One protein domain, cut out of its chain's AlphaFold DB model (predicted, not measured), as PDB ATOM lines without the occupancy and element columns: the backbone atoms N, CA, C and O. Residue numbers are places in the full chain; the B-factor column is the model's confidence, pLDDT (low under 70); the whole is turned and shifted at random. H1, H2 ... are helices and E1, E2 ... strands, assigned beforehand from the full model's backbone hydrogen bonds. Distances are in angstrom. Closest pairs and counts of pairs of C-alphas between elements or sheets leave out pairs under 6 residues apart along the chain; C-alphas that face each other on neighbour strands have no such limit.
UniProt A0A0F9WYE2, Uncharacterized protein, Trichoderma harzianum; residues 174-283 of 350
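This is residues 174 to 283 of the 350 residues of an uncharacterized protein of Trichoderma harzianum (UniProt A0A0F9WYE2). Six helices, mostly crossed, pack into a compact cluster, with the small E1-E2 hairpin at one end of the longest axis. H5 packs on H2, H3 and H4; H1 packs on H4, and H6 folds back after H5. The printed part has 110 residues, with named elements in the order H1 H2 H3 E1 E2 H4 H5 H6, mostly helix. The radius of gyration of the C-alphas is 13.8 A, and the spans are 40 by 28 by 24 A.

E1, residues 224 to 226, and E2, residues 235 to 237, form an antiparallel hairpin; N 225 and O 236, 2.9 A apart, are within hydrogen-bond range. Tyr 219 of H3, residues 215 to 221, and Val 225 of E1 have the closest C-alphas of these elements, 5.8 A apart. H4, residues 241 to 255, touches H3 with residues 247 to 251 alone, at a steep tilt of 63 degrees, closest at C-alphas 220 and 247, 5.4 A. The hub is H5, residues 262 to 273. With residues 267 to 271 alone it touches H3, at a shallow tilt of 23 degrees, closest at C-alphas 217 and 271, 7.0 A. With residues 263 to 264 alone it touches H2, residues 203 to 212, about perpendicular at 73 degrees, closest at C-alphas 211 and 264, 5.5 A. H5 and H6, residues 276 to 281, touch only at the corner, only just, with 3 pairs of C-alphas within 8 A. H1, residues 182 to 194, touches H4, closest at C-alphas 187 and 253, 5.3 A. In the six helices every O i to N i+4 pair is within hydrogen-bond range.

H1, 18.5 A long, begins at C-alpha 182 (165.432, 326.129, 233.657). H4 measures 20.9 A and H5 16.2 A. H6 ends at C-alpha 281 (174.681, 315.656, 262.565).

The C-alphas farthest apart, Ser 181 and Asp 229, are 41.9 A apart. The printed part has no cut and no long link. Low confidence, pLDDT under 70, includes residues 225 to 236 and 276 to 283.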
ATOM      1  N   SER A 174     174.860 333.751 240.283       57.56
ATOM      2  CA  SER A 174     174.815 333.448 241.712       57.56
ATOM      3  C   SER A 174     173.731 332.408 242.010       57.56
ATOM      4  O   SER A 174     172.543 332.707 242.009       57.56
ATOM      5  N   ALA A 175     174.164 331.166 242.224       65.06
ATOM      6  CA  ALA A 175     173.371 330.135 242.882       65.06
ATOM      7  C   ALA A 175     173.068 330.564 244.335       65.06
ATOM      8  O   ALA A 175     173.830 331.370 244.881       65.06
ATOM      9  N   PRO A 176     172.036 330.011 244.992       79.00
ATOM     10  CA  PRO A 176     171.165 328.900 244.568       79.00
ATOM     11  C   PRO A 176     170.056 329.268 243.555       79.00
ATOM     12  O   PRO A 176     169.632 330.413 243.454       79.00
ATOM     13  N   PHE A 177     169.612 328.281 242.763       79.81
ATOM     14  CA  PHE A 177     168.587 328.412 241.719       79.81
ATOM     15  C   PHE A 177     167.261 327.775 242.136       79.81
ATOM     16  O   PHE A 177     167.248 326.661 242.662       79.81
ATOM     17  N   ASP A 178     166.142 328.401 241.777       80.31
ATOM     18  CA  ASP A 178     164.809 327.836 242.013       80.31
ATOM     19  C   ASP A 178     164.597 326.525 241.252       80.31
ATOM     20  O   ASP A 178     164.956 326.417 240.076       80.31
ATOM     21  N   LEU A 179     163.942 325.547 241.888       77.56
ATOM     22  CA  LEU A 179     163.715 324.204 241.330       77.56
ATOM     23  C   LEU A 179     162.983 324.226 239.980       77.56
ATOM     24  O   LEU A 179     163.290 323.437 239.086       77.56
ATOM     25  N   HIS A 180     162.035 325.152 239.820       76.06
ATOM     26  CA  HIS A 180     161.234 325.302 238.602       76.06
ATOM     27  C   HIS A 180     161.930 326.118 237.507       76.06
ATOM     28  O   HIS A 180     161.517 326.061 236.345       76.06
ATOM     29  N   SER A 181     163.006 326.841 237.839       73.44
ATOM     30  CA  SER A 181     163.808 327.542 236.837       73.44
ATOM     31  C   SER A 181     164.424 326.540 235.856       73.44
ATOM     32  O   SER A 181     164.643 325.371 236.180       73.44
ATOM     33  N   LEU A 182     164.741 326.979 234.635       65.25
ATOM     34  CA  LEU A 182     165.432 326.129 233.657       65.25
ATOM     35  C   LEU A 182     166.731 325.550 234.242       65.25
ATOM     36  O   LEU A 182     167.000 324.355 234.117       65.25
ATOM     37  N   ARG A 183     167.498 326.386 234.953       69.75
ATOM     38  CA  ARG A 183     168.731 325.967 235.628       69.75
ATOM     39  C   ARG A 183     168.440 324.910 236.682       69.75
ATOM     40  O   ARG A 183     169.098 323.872 236.672       69.75
ATOM     41  N   GLY A 184     167.431 325.134 237.520       76.00
ATOM     42  CA  GLY A 184     167.009 324.192 238.549       76.00
ATOM     43  C   GLY A 184     166.628 322.830 237.974       76.00
ATOM     44  O   GLY A 184     167.176 321.805 238.381       76.00
ATOM     45  N   ARG A 185     165.796 322.824 236.928       75.44
ATOM     46  CA  ARG A 185     165.361 321.608 236.225       75.44
ATOM     47  C   ARG A 185     166.524 320.808 235.634       75.44
ATOM     48  O   ARG A 185     166.538 319.586 235.761       75.44
ATOM     49  N   VAL A 186     167.529 321.468 235.051       74.75
ATOM     50  CA  VAL A 186     168.737 320.793 234.531       74.75
ATOM     51  C   VAL A 186     169.521 320.104 235.654       74.75
ATOM     52  O   VAL A 186     169.948 318.960 235.493       74.75
ATOM     53  N   ARG A 187     169.689 320.758 236.813       78.38
ATOM     54  CA  ARG A 187     170.384 320.155 237.969       78.38
ATOM     55  C   ARG A 187     169.579 319.006 238.558       78.38
ATOM     56  O   ARG A 187     170.151 317.953 238.814       78.38
ATOM     57  N   LEU A 188     168.266 319.168 238.706       80.69
ATOM     58  CA  LEU A 188     167.372 318.106 239.165       80.69
ATOM     59  C   LEU A 188     167.424 316.889 238.243       80.69
ATOM     60  O   LEU A 188     167.496 315.762 238.723       80.69
ATOM     61  N   ARG A 189     167.476 317.101 236.923       74.69
ATOM     62  CA  ARG A 189     167.667 316.019 235.952       74.69
ATOM     63  C   ARG A 189     168.995 315.302 236.160       74.69
ATOM     64  O   ARG A 189     169.024 314.076 236.160       74.69
ATOM     65  N   PHE A 190     170.080 316.050 236.347       76.50
ATOM     66  CA  PHE A 190     171.395 315.471 236.609       76.50
ATOM     67  C   PHE A 190     171.404 314.655 237.909       76.50
ATOM     68  O   PHE A 190     171.844 313.510 237.899       76.50
ATOM     69  N   ILE A 191     170.847 315.198 238.994       80.25
ATOM     70  CA  ILE A 191     170.700 314.521 240.293       80.25
ATOM     71  C   ILE A 191     169.888 313.230 240.143       80.25
ATOM     72  O   ILE A 191     170.308 312.166 240.593       80.25
ATOM     73  N   ARG A 192     168.750 313.304 239.447       81.12
ATOM     74  CA  ARG A 192     167.888 312.158 239.143       81.12
ATOM     75  C   ARG A 192     168.652 311.058 238.407       81.12
ATOM     76  O   ARG A 192     168.566 309.895 238.793       81.12
ATOM     77  N   THR A 193     169.418 311.421 237.377       72.81
ATOM     78  CA  THR A 193     170.246 310.478 236.613       72.81
ATOM     79  C   THR A 193     171.364 309.888 237.472       72.81
ATOM     80  O   THR A 193     171.562 308.676 237.449       72.81
ATOM     81  N   ALA A 194     172.051 310.706 238.276       74.31
ATOM     82  CA  ALA A 194     173.124 310.256 239.164       74.31
ATOM     83  C   ALA A 194     172.631 309.226 240.193       74.31
ATOM     84  O   ALA A 194     173.311 308.239 240.467       74.31
ATOM     85  N   PHE A 195     171.410 309.401 240.706       77.31
ATOM     86  CA  PHE A 195     170.773 308.448 241.617       77.31
ATOM     87  C   PHE A 195     169.969 307.345 240.916       77.31
ATOM     88  O   PHE A 195     169.279 306.578 241.586       77.31
ATOM     89  N   CYS A 196     170.073 307.230 239.586       77.12
ATOM     90  CA  CYS A 196     169.382 306.214 238.785       77.12
ATOM     91  C   CYS A 196     167.860 306.175 239.034       77.12
ATOM     92  O   CYS A 196     167.242 305.107 239.032       77.12
ATOM     93  N   MET A 197     167.253 307.336 239.280       70.12
ATOM     94  CA  MET A 197     165.814 307.462 239.498       70.12
ATOM     95  C   MET A 197     165.043 307.405 238.162       70.12
ATOM     96  O   MET A 197     165.596 307.785 237.124       70.12
ATOM     97  N   PRO A 198     163.763 306.978 238.160       72.38
ATOM     98  CA  PRO A 198     162.920 306.973 236.960       72.38
ATOM     99  C   PRO A 198     162.858 308.335 236.250       72.38
ATOM    100  O   PRO A 198     162.883 309.378 236.904       72.38
ATOM    101  N   ILE A 199     162.759 308.347 234.916       67.19
ATOM    102  CA  ILE A 199     162.763 309.580 234.095       67.19
ATOM    103  C   ILE A 199     161.542 310.469 234.387       67.19
ATOM    104  O   ILE A 199     161.615 311.686 234.255       67.19
ATOM    105  N   ASP A 200     160.444 309.878 234.827       69.50
ATOM    106  CA  ASP A 200     159.212 310.534 235.257       69.50
ATOM    107  C   ASP A 200     159.248 310.992 236.727       69.50
ATOM    108  O   ASP A 200     158.248 311.498 237.236       69.50
ATOM    109  N   SER A 201     160.395 310.863 237.414       71.00
ATOM    110  CA  SER A 201     160.524 311.313 238.801       71.00
ATOM    111  C   SER A 201     160.285 312.815 238.918       71.00
ATOM    112  O   SER A 201     161.000 313.629 238.326       71.00
ATOM    113  N   THR A 202     159.295 313.162 239.728       78.38
ATOM    114  CA  THR A 202     158.930 314.532 240.086       78.38
ATOM    115  C   THR A 202     159.940 315.146 241.056       78.38
ATOM    116  O   THR A 202     160.679 314.440 241.744       78.38
ATOM    117  N   ILE A 203     159.922 316.476 241.162       81.56
ATOM    118  CA  ILE A 203     160.733 317.240 242.124       81.56
ATOM    119  C   ILE A 203     160.521 316.707 243.548       81.56
ATOM    120  O   ILE A 203     161.484 316.348 244.217       81.56
ATOM    121  N   TYR A 204     159.259 316.508 243.937       79.31
ATOM    122  CA  TYR A 204     158.885 315.954 245.239       79.31
ATOM    123  C   TYR A 204     159.475 314.561 245.498       79.31
ATOM    124  O   TYR A 204     159.868 314.245 246.615       79.31
ATOM    125  N   GLN A 205     159.559 313.696 244.482       74.56
ATOM    126  CA  GLN A 205     160.162 312.368 244.642       74.56
ATOM    127  C   GLN A 205     161.680 312.445 244.832       74.56
ATOM    128  O   GLN A 205     162.228 311.647 245.592       74.56
ATOM    129  N   ILE A 206     162.348 313.396 244.172       81.75
ATOM    130  CA  ILE A 206     163.781 313.664 244.360       81.75
ATOM    131  C   ILE A 206     164.022 314.207 245.773       81.75
ATOM    132  O   ILE A 206     164.864 313.674 246.492       81.75
ATOM    133  N   GLU A 207     163.236 315.196 246.204       84.19
ATOM    134  CA  GLU A 207     163.294 315.750 247.561       84.19
ATOM    135  C   GLU A 207     163.021 314.680 248.619       84.19
ATOM    136  O   GLU A 207     163.825 314.488 249.526       84.19
ATOM    137  N   SER A 208     161.953 313.893 248.455       79.00
ATOM    138  CA  SER A 208     161.602 312.809 249.377       79.00
ATOM    139  C   SER A 208     162.675 311.720 249.449       79.00
ATOM    140  O   SER A 208     162.870 311.096 250.493       79.00
ATOM    141  N   PHE A 209     163.385 311.461 248.349       81.19
ATOM    142  CA  PHE A 209     164.523 310.547 248.357       81.19
ATOM    143  C   PHE A 209     165.692 311.122 249.162       81.19
ATOM    144  O   PHE A 209     166.248 310.415 250.004       81.19
ATOM    145  N   LEU A 210     166.046 312.387 248.931       84.19
ATOM    146  CA  LEU A 210     167.142 313.052 249.632       84.19
ATOM    147  C   LEU A 210     166.849 313.201 251.129       84.19
ATOM    148  O   LEU A 210     167.691 312.813 251.938       84.19
ATOM    149  N   SER A 211     165.649 313.642 251.515       80.25
ATOM    150  CA  SER A 211     165.263 313.828 252.924       80.25
ATOM    151  C   SER A 211     165.269 312.524 253.726       80.25
ATOM    152  O   SER A 211     165.621 312.508 254.903       80.25
ATOM    153  N   ARG A 212     164.974 311.383 253.089       76.38
ATOM    154  CA  ARG A 212     165.082 310.051 253.721       76.38
ATOM    155  C   ARG A 212     166.516 309.539 253.843       76.38
ATOM    156  O   ARG A 212     166.740 308.577 254.584       76.38
ATOM    157  N   ASN A 213     167.461 310.126 253.107       75.75
ATOM    158  CA  ASN A 213     168.842 309.664 252.994       75.75
ATOM    159  C   ASN A 213     169.860 310.797 253.229       75.75
ATOM    160  O   ASN A 213     170.735 311.018 252.384       75.75
ATOM    161  N   PRO A 214     169.824 311.474 254.389       78.12
ATOM    162  CA  PRO A 214     170.636 312.665 254.615       78.12
ATOM    163  C   PRO A 214     172.150 312.416 254.577       78.12
ATOM    164  O   PRO A 214     172.938 313.259 254.149       78.12
ATOM    165  N   SER A 215     172.565 311.191 254.904       75.25
ATOM    166  CA  SER A 215     173.961 310.758 254.840       75.25
ATOM    167  C   SER A 215     174.584 310.838 253.439       75.25
ATOM    168  O   SER A 215     175.807 310.836 253.328       75.25
ATOM    169  N   LEU A 216     173.781 310.890 252.364       81.12
ATOM    170  CA  LEU A 216     174.295 310.991 250.992       81.12
ATOM    171  C   LEU A 216     175.146 312.243 250.785       81.12
ATOM    172  O   LEU A 216     176.186 312.166 250.140       81.12
ATOM    173  N   ILE A 217     174.745 313.372 251.366       82.12
ATOM    174  CA  ILE A 217     175.480 314.635 251.244       82.12
ATOM    175  C   ILE A 217     176.864 314.520 251.871       82.12
ATOM    176  O   ILE A 217     177.864 314.870 251.246       82.12
ATOM    177  N   ARG A 218     176.936 313.919 253.059       75.31
ATOM    178  CA  ARG A 218     178.200 313.612 253.725       75.31
ATOM    179  C   ARG A 218     179.087 312.692 252.883       75.31
ATOM    180  O   ARG A 218     180.283 312.945 252.757       75.31
ATOM    181  N   TYR A 219     178.519 311.629 252.317       79.25
ATOM    182  CA  TYR A 219     179.252 310.689 251.465       79.25
ATOM    183  C   TYR A 219     179.823 311.366 250.217       79.25
ATOM    184  O   TYR A 219     180.981 311.146 249.866       79.25
ATOM    185  N   LEU A 220     179.041 312.238 249.581       83.00
ATOM    186  CA  LEU A 220     179.492 313.018 248.434       83.00
ATOM    187  C   LEU A 220     180.595 314.017 248.816       83.00
ATOM    188  O   LEU A 220     181.560 314.158 248.067       83.00
ATOM    189  N   LEU A 221     180.489 314.666 249.979       79.44
ATOM    190  CA  LEU A 221     181.474 315.637 250.465       79.44
ATOM    191  C   LEU A 221     182.830 314.986 250.759       79.44
ATOM    192  O   LEU A 221     183.850 315.405 250.216       79.44
ATOM    193  N   TYR A 222     182.841 313.915 251.553       77.44
ATOM    194  CA  TYR A 222     184.078 313.208 251.901       77.44
ATOM    195  C   TYR A 222     184.553 312.243 250.814       77.44
ATOM    196  O   TYR A 222     185.567 311.574 251.000       77.44
ATOM    197  N   ASN A 223     183.844 312.153 249.681       74.44
ATOM    198  CA  ASN A 223     184.080 311.136 248.658       74.44
ATOM    199  C   ASN A 223     184.210 309.745 249.281       74.44
ATOM    200  O   ASN A 223     185.158 309.013 249.008       74.44
ATOM    201  N   ALA A 224     183.276 309.409 250.160       72.69
ATOM    202  CA  ALA A 224     183.323 308.197 250.946       72.69
ATOM    203  C   ALA A 224     182.019 307.423 250.802       72.69
ATOM    204  O   ALA A 224     180.947 308.002 250.664       72.69
ATOM    205  N   VAL A 225     182.106 306.102 250.849       68.06
ATOM    206  CA  VAL A 225     180.947 305.209 250.846       68.06
ATOM    207  C   VAL A 225     180.943 304.384 252.128       68.06
ATOM    208  O   VAL A 225     182.013 304.137 252.695       68.06
ATOM    209  N   PRO A 226     179.768 303.964 252.629       59.25
ATOM    210  CA  PRO A 226     179.721 303.049 253.761       59.25
ATOM    211  C   PRO A 226     180.488 301.773 253.408       59.25
ATOM    212  O   PRO A 226     180.248 301.196 252.345       59.25
ATOM    213  N   ASP A 227     181.403 301.343 254.280       54.72
ATOM    214  CA  ASP A 227     182.080 300.064 254.104       54.72
ATOM    215  C   ASP A 227     181.050 298.940 254.314       54.72
ATOM    216  O   ASP A 227     180.533 298.791 255.426       54.72
ATOM    217  N   PRO A 228     180.705 298.157 253.275       49.62
ATOM    218  CA  PRO A 228     179.748 297.068 253.424       49.62
ATOM    219  C   PRO A 228     180.246 295.979 254.388       49.62
ATOM    220  O   PRO A 228     179.417 295.271 254.963       49.62
ATOM    221  N   ASP A 229     181.563 295.858 254.588       41.19
ATOM    222  CA  ASP A 229     182.174 294.854 255.461       41.19
ATOM    223  C   ASP A 229     182.231 295.310 256.926       41.19
ATOM    224  O   ASP A 229     182.179 294.483 257.838       41.19
ATOM    225  N   HIS A 230     182.249 296.624 257.162       44.41
ATOM    226  CA  HIS A 230     182.276 297.217 258.497       44.41
ATOM    227  C   HIS A 230     181.226 298.318 258.644       44.41
ATOM    228  O   HIS A 230     181.516 299.423 259.117       44.41
ATOM    229  N   ALA A 231     179.988 297.968 258.281       44.81
ATOM    230  CA  ALA A 231     178.804 298.829 258.192       44.81
ATOM    231  C   ALA A 231     178.499 299.694 259.433       44.81
ATOM    232  O   ALA A 231     177.618 300.552 259.385       44.81
ATOM    233  N   TYR A 232     179.209 299.464 260.534       45.50
ATOM    234  CA  TYR A 232     178.982 300.067 261.836       45.50
ATOM    235  C   TYR A 232     179.961 301.193 262.179       45.50
ATOM    236  O   TYR A 232     179.633 301.993 263.047       45.50
ATOM    237  N   LEU A 233     181.131 301.290 261.530       43.66
ATOM    238  CA  LEU A 233     182.174 302.234 261.971       43.66
ATOM    239  C   LEU A 233     183.068 302.816 260.868       43.66
ATOM    240  O   LEU A 233     183.682 303.853 261.104       43.66
ATOM    241  N   TYR A 234     183.142 302.211 259.678       52.88
ATOM    242  CA  TYR A 234     184.144 302.618 258.690       52.88
ATOM    243  C   TYR A 234     183.520 303.103 257.383       52.88
ATOM    244  O   TYR A 234     182.597 302.510 256.820       52.88
ATOM    245  N   GLN A 235     184.031 304.238 256.919       62.78
ATOM    246  CA  GLN A 235     183.766 304.786 255.599       62.78
ATOM    247  C   GLN A 235     185.000 304.512 254.747       62.78
ATOM    248  O   GLN A 235     186.125 304.706 255.208       62.78
ATOM    249  N   LYS A 236     184.794 304.047 253.516       61.56
ATOM    250  CA  LYS A 236     185.884 303.857 252.565       61.56
ATOM    251  C   LYS A 236     185.909 305.026 251.597       61.56
ATOM    252  O   LYS A 236     184.889 305.333 250.981       61.56
ATOM    253  N   TYR A 237     187.074 305.645 251.448       71.12
ATOM    254  CA  TYR A 237     187.282 306.687 250.453       71.12
ATOM    255  C   TYR A 237     187.238 306.112 249.035       71.12
ATOM    256  O   TYR A 237     187.649 304.981 248.768       71.12
ATOM    257  N   VAL A 238     186.689 306.898 248.119       71.31
ATOM    258  CA  VAL A 238     186.606 306.582 246.700       71.31
ATOM    259  C   VAL A 238     187.941 306.940 246.057       71.31
ATOM    260  O   VAL A 238     188.229 308.106 245.806       71.31
ATOM    261  N   ASP A 239     188.751 305.925 245.763       70.38
ATOM    262  CA  ASP A 239     190.091 306.121 245.186       70.38
ATOM    263  C   ASP A 239     190.046 306.516 243.696       70.38
ATOM    264  O   ASP A 239     190.946 307.187 243.184       70.38
ATOM    265  N   ASN A 240     188.977 306.140 242.980       72.19
ATOM    266  CA  ASN A 240     188.841 306.404 241.546       72.19
ATOM    267  C   ASN A 240     188.672 307.920 241.271       72.19
ATOM    268  O   ASN A 240     187.696 308.517 241.734       72.19
ATOM    269  N   PRO A 241     189.567 308.556 240.485       68.62
ATOM    270  CA  PRO A 241     189.503 309.991 240.201       68.62
ATOM    271  C   PRO A 241     188.244 310.410 239.426       68.62
ATOM    272  O   PRO A 241     187.670 311.451 239.736       68.62
ATOM    273  N   ALA A 242     187.767 309.598 238.479       63.03
ATOM    274  CA  ALA A 242     186.552 309.895 237.720       63.03
ATOM    275  C   ALA A 242     185.303 309.849 238.613       63.03
ATOM    276  O   ALA A 242     184.417 310.692 238.498       63.03
ATOM    277  N   SER A 243     185.251 308.897 239.548       71.94
ATOM    278  CA  SER A 243     184.164 308.813 240.528       71.94
ATOM    279  C   SER A 243     184.187 309.981 241.514       71.94
ATOM    280  O   SER A 243     183.126 310.497 241.856       71.94
ATOM    281  N   ARG A 244     185.375 310.438 241.934       72.06
ATOM    282  CA  ARG A 244     185.511 311.638 242.774       72.06
ATOM    283  C   ARG A 244     185.004 312.890 242.069       72.06
ATOM    284  O   ARG A 244     184.260 313.668 242.659       72.06
ATOM    285  N   GLU A 245     185.360 313.062 240.798       69.44
ATOM    286  CA  GLU A 245     184.874 314.200 240.018       69.44
ATOM    287  C   GLU A 245     183.358 314.122 239.801       69.44
ATOM    288  O   GLU A 245     182.653 315.105 240.009       69.44
ATOM    289  N   HIS A 246     182.820 312.939 239.497       72.50
ATOM    290  CA  HIS A 246     181.374 312.749 239.396       72.50
ATOM    291  C   HIS A 246     180.651 313.112 240.704       72.50
ATOM    292  O   HIS A 246     179.720 313.917 240.684       72.50
ATOM    293  N   ASN A 247     181.111 312.598 241.850       78.81
ATOM    294  CA  ASN A 247     180.552 312.919 243.166       78.81
ATOM    295  C   ASN A 247     180.594 314.423 243.456       78.81
ATOM    296  O   ASN A 247     179.617 314.990 243.949       78.81
ATOM    297  N   ARG A 248     181.700 315.087 243.105       76.25
ATOM    298  CA  ARG A 248     181.852 316.538 243.235       76.25
ATOM    299  C   ARG A 248     180.816 317.293 242.403       76.25
ATOM    300  O   ARG A 248     180.240 318.266 242.889       76.25
ATOM    301  N   ILE A 249     180.562 316.855 241.170       75.50
ATOM    302  CA  ILE A 249     179.562 317.470 240.287       75.50
ATOM    303  C   ILE A 249     178.144 317.247 240.837       75.50
ATOM    304  O   ILE A 249     177.346 318.183 240.836       75.50
ATOM    305  N   VAL A 250     177.840 316.060 241.375       80.12
ATOM    306  CA  VAL A 250     176.551 315.764 242.036       80.12
ATOM    307  C   VAL A 250     176.345 316.644 243.259       80.12
ATOM    308  O   VAL A 250     175.315 317.309 243.363       80.12
ATOM    309  N   LEU A 251     177.336 316.726 244.146       83.44
ATOM    310  CA  LEU A 251     177.266 317.593 245.318       83.44
ATOM    311  C   LEU A 251     177.061 319.054 244.920       83.44
ATOM    312  O   LEU A 251     176.229 319.746 245.498       83.44
ATOM    313  N   ARG A 252     177.791 319.520 243.903       81.75
ATOM    314  CA  ARG A 252     177.636 320.875 243.372       81.75
ATOM    315  C   ARG A 252     176.220 321.112 242.855       81.75
ATOM    316  O   ARG A 252     175.657 322.160 243.149       81.75
ATOM    317  N   ALA A 253     175.642 320.167 242.115       83.12
ATOM    318  CA  ALA A 253     174.271 320.286 241.629       83.12
ATOM    319  C   ALA A 253     173.273 320.429 242.788       83.12
ATOM    320  O   ALA A 253     172.368 321.249 242.693       83.12
ATOM    321  N   ILE A 254     173.477 319.700 243.892       87.31
ATOM    322  CA  ILE A 254     172.634 319.790 245.092       87.31
ATOM    323  C   ILE A 254     172.816 321.133 245.813       87.31
ATOM    324  O   ILE A 254     171.825 321.779 246.146       87.31
ATOM    325  N   LYS A 255     174.064 321.591 246.003       88.00
ATOM    326  CA  LYS A 255     174.387 322.889 246.631       88.00
ATOM    327  C   LYS A 255     173.785 324.080 245.871       88.00
ATOM    328  O   LYS A 255     173.523 325.119 246.469       88.00
ATOM    329  N   GLN A 256     173.616 323.953 244.554       86.44
ATOM    330  CA  GLN A 256     173.171 325.031 243.668       86.44
ATOM    331  C   GLN A 256     171.647 325.171 243.553       86.44
ATOM    332  O   GLN A 256     171.194 325.980 242.747       86.44
ATOM    333  N   LEU A 257     170.856 324.403 244.300       87.75
ATOM    334  CA  LEU A 257     169.394 324.457 244.261       87.75
ATOM    335  C   LEU A 257     168.822 325.105 245.530       87.75
ATOM    336  O   LEU A 257     169.362 324.904 246.618       87.75
ATOM    337  N   ASN A 258     167.737 325.865 245.359       87.75
ATOM    338  CA  ASN A 258     166.838 326.303 246.429       87.75
ATOM    339  C   ASN A 258     165.835 325.185 246.676       87.75
ATOM    340  O   ASN A 258     164.918 325.015 245.872       87.75
ATOM    341  N   TRP A 259     166.029 324.398 247.727       89.44
ATOM    342  CA  TRP A 259     165.138 323.280 248.021       89.44
ATOM    343  C   TRP A 259     163.879 323.770 248.739       89.44
ATOM    344  O   TRP A 259     163.923 324.745 249.483       89.44
ATOM    345  N   ILE A 260     162.744 323.119 248.478       84.38
ATOM    346  CA  ILE A 260     161.473 323.444 249.142       84.38
ATOM    347  C   ILE A 260     161.358 322.628 250.431       84.38
ATOM    348  O   ILE A 260     160.870 323.126 251.442       84.38
ATOM    349  N   ASP A 261     161.807 321.370 250.400       86.19
ATOM    350  CA  ASP A 261     161.886 320.529 251.592       86.19
ATOM    351  C   ASP A 261     162.944 321.074 252.566       86.19
ATOM    352  O   ASP A 261     164.134 321.095 252.252       86.19
ATOM    353  N   GLU A 262     162.510 321.474 253.765       85.19
ATOM    354  CA  GLU A 262     163.362 322.066 254.807       85.19
ATOM    355  C   GLU A 262     164.530 321.155 255.212       85.19
ATOM    356  O   GLU A 262     165.616 321.637 255.528       85.19
ATOM    357  N   THR A 263     164.336 319.831 255.173       82.00
ATOM    358  CA  THR A 263     165.408 318.881 255.498       82.00
ATOM    359  C   THR A 263     166.465 318.916 254.406       82.00
ATOM    360  O   THR A 263     167.657 318.959 254.697       82.00
ATOM    361  N   VAL A 264     166.047 318.898 253.137       84.94
ATOM    362  CA  VAL A 264     166.973 318.952 251.998       84.94
ATOM    363  C   VAL A 264     167.668 320.303 251.901       84.94
ATOM    364  O   VAL A 264     168.872 320.335 251.645       84.94
ATOM    365  N   ASP A 265     166.950 321.392 252.164       88.31
ATOM    366  CA  ASP A 265     167.525 322.732 252.164       88.31
ATOM    367  C   ASP A 265     168.575 322.893 253.265       88.31
ATOM    368  O   ASP A 265     169.706 323.281 252.974       88.31
ATOM    369  N   TRP A 266     168.263 322.469 254.495       86.56
ATOM    370  CA  TRP A 266     169.226 322.460 255.596       86.56
ATOM    371  C   TRP A 266     170.481 321.649 255.250       86.56
ATOM    372  O   TRP A 266     171.598 322.128 255.435       86.56
ATOM    373  N   MET A 267     170.335 320.455 254.670       86.88
ATOM    374  CA  MET A 267     171.487 319.650 254.247       86.88
ATOM    375  C   MET A 267     172.327 320.319 253.159       86.88
ATOM    376  O   MET A 267     173.556 320.215 253.171       86.88
ATOM    377  N   ALA A 268     171.676 320.955 252.185       88.06
ATOM    378  CA  ALA A 268     172.357 321.682 251.127       88.06
ATOM    379  C   ALA A 268     173.094 322.904 251.689       88.06
ATOM    380  O   ALA A 268     174.219 323.165 251.266       88.06
ATOM    381  N   GLU A 269     172.511 323.598 252.669       86.12
ATOM    382  CA  GLU A 269     173.130 324.721 253.373       86.12
ATOM    383  C   GLU A 269     174.342 324.280 254.194       86.12
ATOM    384  O   GLU A 269     175.427 324.827 254.016       86.12
ATOM    385  N   VAL A 270     174.212 323.220 254.993       84.50
ATOM    386  CA  VAL A 270     175.335 322.613 255.728       84.50
ATOM    387  C   VAL A 270     176.448 322.190 254.773       84.50
ATOM    388  O   VAL A 270     177.632 322.400 255.034       84.50
ATOM    389  N   ALA A 271     176.092 321.626 253.615       85.31
ATOM    390  CA  ALA A 271     177.084 321.323 252.599       85.31
ATOM    391  C   ALA A 271     177.754 322.596 252.074       85.31
ATOM    392  O   ALA A 271     178.958 322.563 251.841       85.31
ATOM    393  N   ARG A 272     177.011 323.685 251.827       84.50
ATOM    394  CA  ARG A 272     177.546 324.969 251.339       84.50
ATOM    395  C   ARG A 272     178.531 325.589 252.330       84.50
ATOM    396  O   ARG A 272     179.570 326.060 251.877       84.50
ATOM    397  N   THR A 273     178.221 325.557 253.624       82.00
ATOM    398  CA  THR A 273     179.059 326.116 254.697       82.00
ATOM    399  C   THR A 273     180.218 325.209 255.097       82.00
ATOM    400  O   THR A 273     181.194 325.699 255.655       82.00
ATOM    401  N   GLU A 274     180.126 323.913 254.786       76.50
ATOM    402  CA  GLU A 274     181.124 322.894 255.135       76.50
ATOM    403  C   GLU A 274     181.377 322.808 256.654       76.50
ATOM    404  O   GLU A 274     182.462 322.432 257.092       76.50
ATOM    405  N   ASP A 275     180.359 323.127 257.463       74.69
ATOM    406  CA  ASP A 275     180.431 323.063 258.926       74.69
ATOM    407  C   ASP A 275     180.568 321.611 259.407       74.69
ATOM    408  O   ASP A 275     179.619 320.827 259.353       74.69
ATOM    409  N   GLU A 276     181.754 321.250 259.903       67.44
ATOM    410  CA  GLU A 276     182.062 319.908 260.404       67.44
ATOM    411  C   GLU A 276     181.113 319.457 261.524       67.44
ATOM    412  O   GLU A 276     180.777 318.270 261.598       67.44
ATOM    413  N   GLY A 277     180.642 320.389 262.363       63.00
ATOM    414  CA  GLY A 277     179.692 320.112 263.437       63.00
ATOM    415  C   GLY A 277     178.351 319.645 262.880       63.00
ATOM    416  O   GLY A 277     177.923 318.523 263.153       63.00
ATOM    417  N   ALA A 278     177.732 320.443 262.012       66.31
ATOM    418  CA  ALA A 278     176.469 320.092 261.367       66.31
ATOM    419  C   ALA A 278     176.598 318.915 260.370       66.31
ATOM    420  O   ALA A 278     175.691 318.094 260.236       66.31
ATOM    421  N   LEU A 279     177.750 318.748 259.710       67.25
ATOM    422  CA  LEU A 279     178.047 317.578 258.868       67.25
ATOM    423  C   LEU A 279     178.145 316.283 259.683       67.25
ATOM    424  O   LEU A 279     177.843 315.193 259.174       67.25
ATOM    425  N   SER A 280     178.562 316.386 260.947       61.41
ATOM    426  CA  SER A 280     178.477 315.276 261.883       61.41
ATOM    427  C   SER A 280     177.008 314.954 262.190       61.41
ATOM    428  O   SER A 280     176.634 313.791 262.154       61.41
ATOM    429  N   GLU A 281     176.110 315.926 262.317       65.62
ATOM    430  CA  GLU A 281     174.681 315.656 262.565       65.62
ATOM    431  C   GLU A 281     173.988 314.891 261.418       65.62
ATOM    432  O   GLU A 281     173.047 314.136 261.659       65.62
ATOM    433  N   LEU A 282     174.528 314.947 260.191       64.88
ATOM    434  CA  LEU A 282     174.121 314.092 259.059       64.88
ATOM    435  C   LEU A 282     174.500 312.600 259.229       64.88
ATOM    436  O   LEU A 282     174.295 311.792 258.312       64.88
ATOM    437  N   HIS A 283     175.091 312.212 260.370       56.88
ATOM    438  CA  HIS A 283     175.408 310.834 260.748       56.88
ATOM    439  C   HIS A 283     174.170 309.926 260.644       56.88
ATOM    440  O   HIS A 283     173.071 310.244 261.092       56.88
TER     441      HIS A 283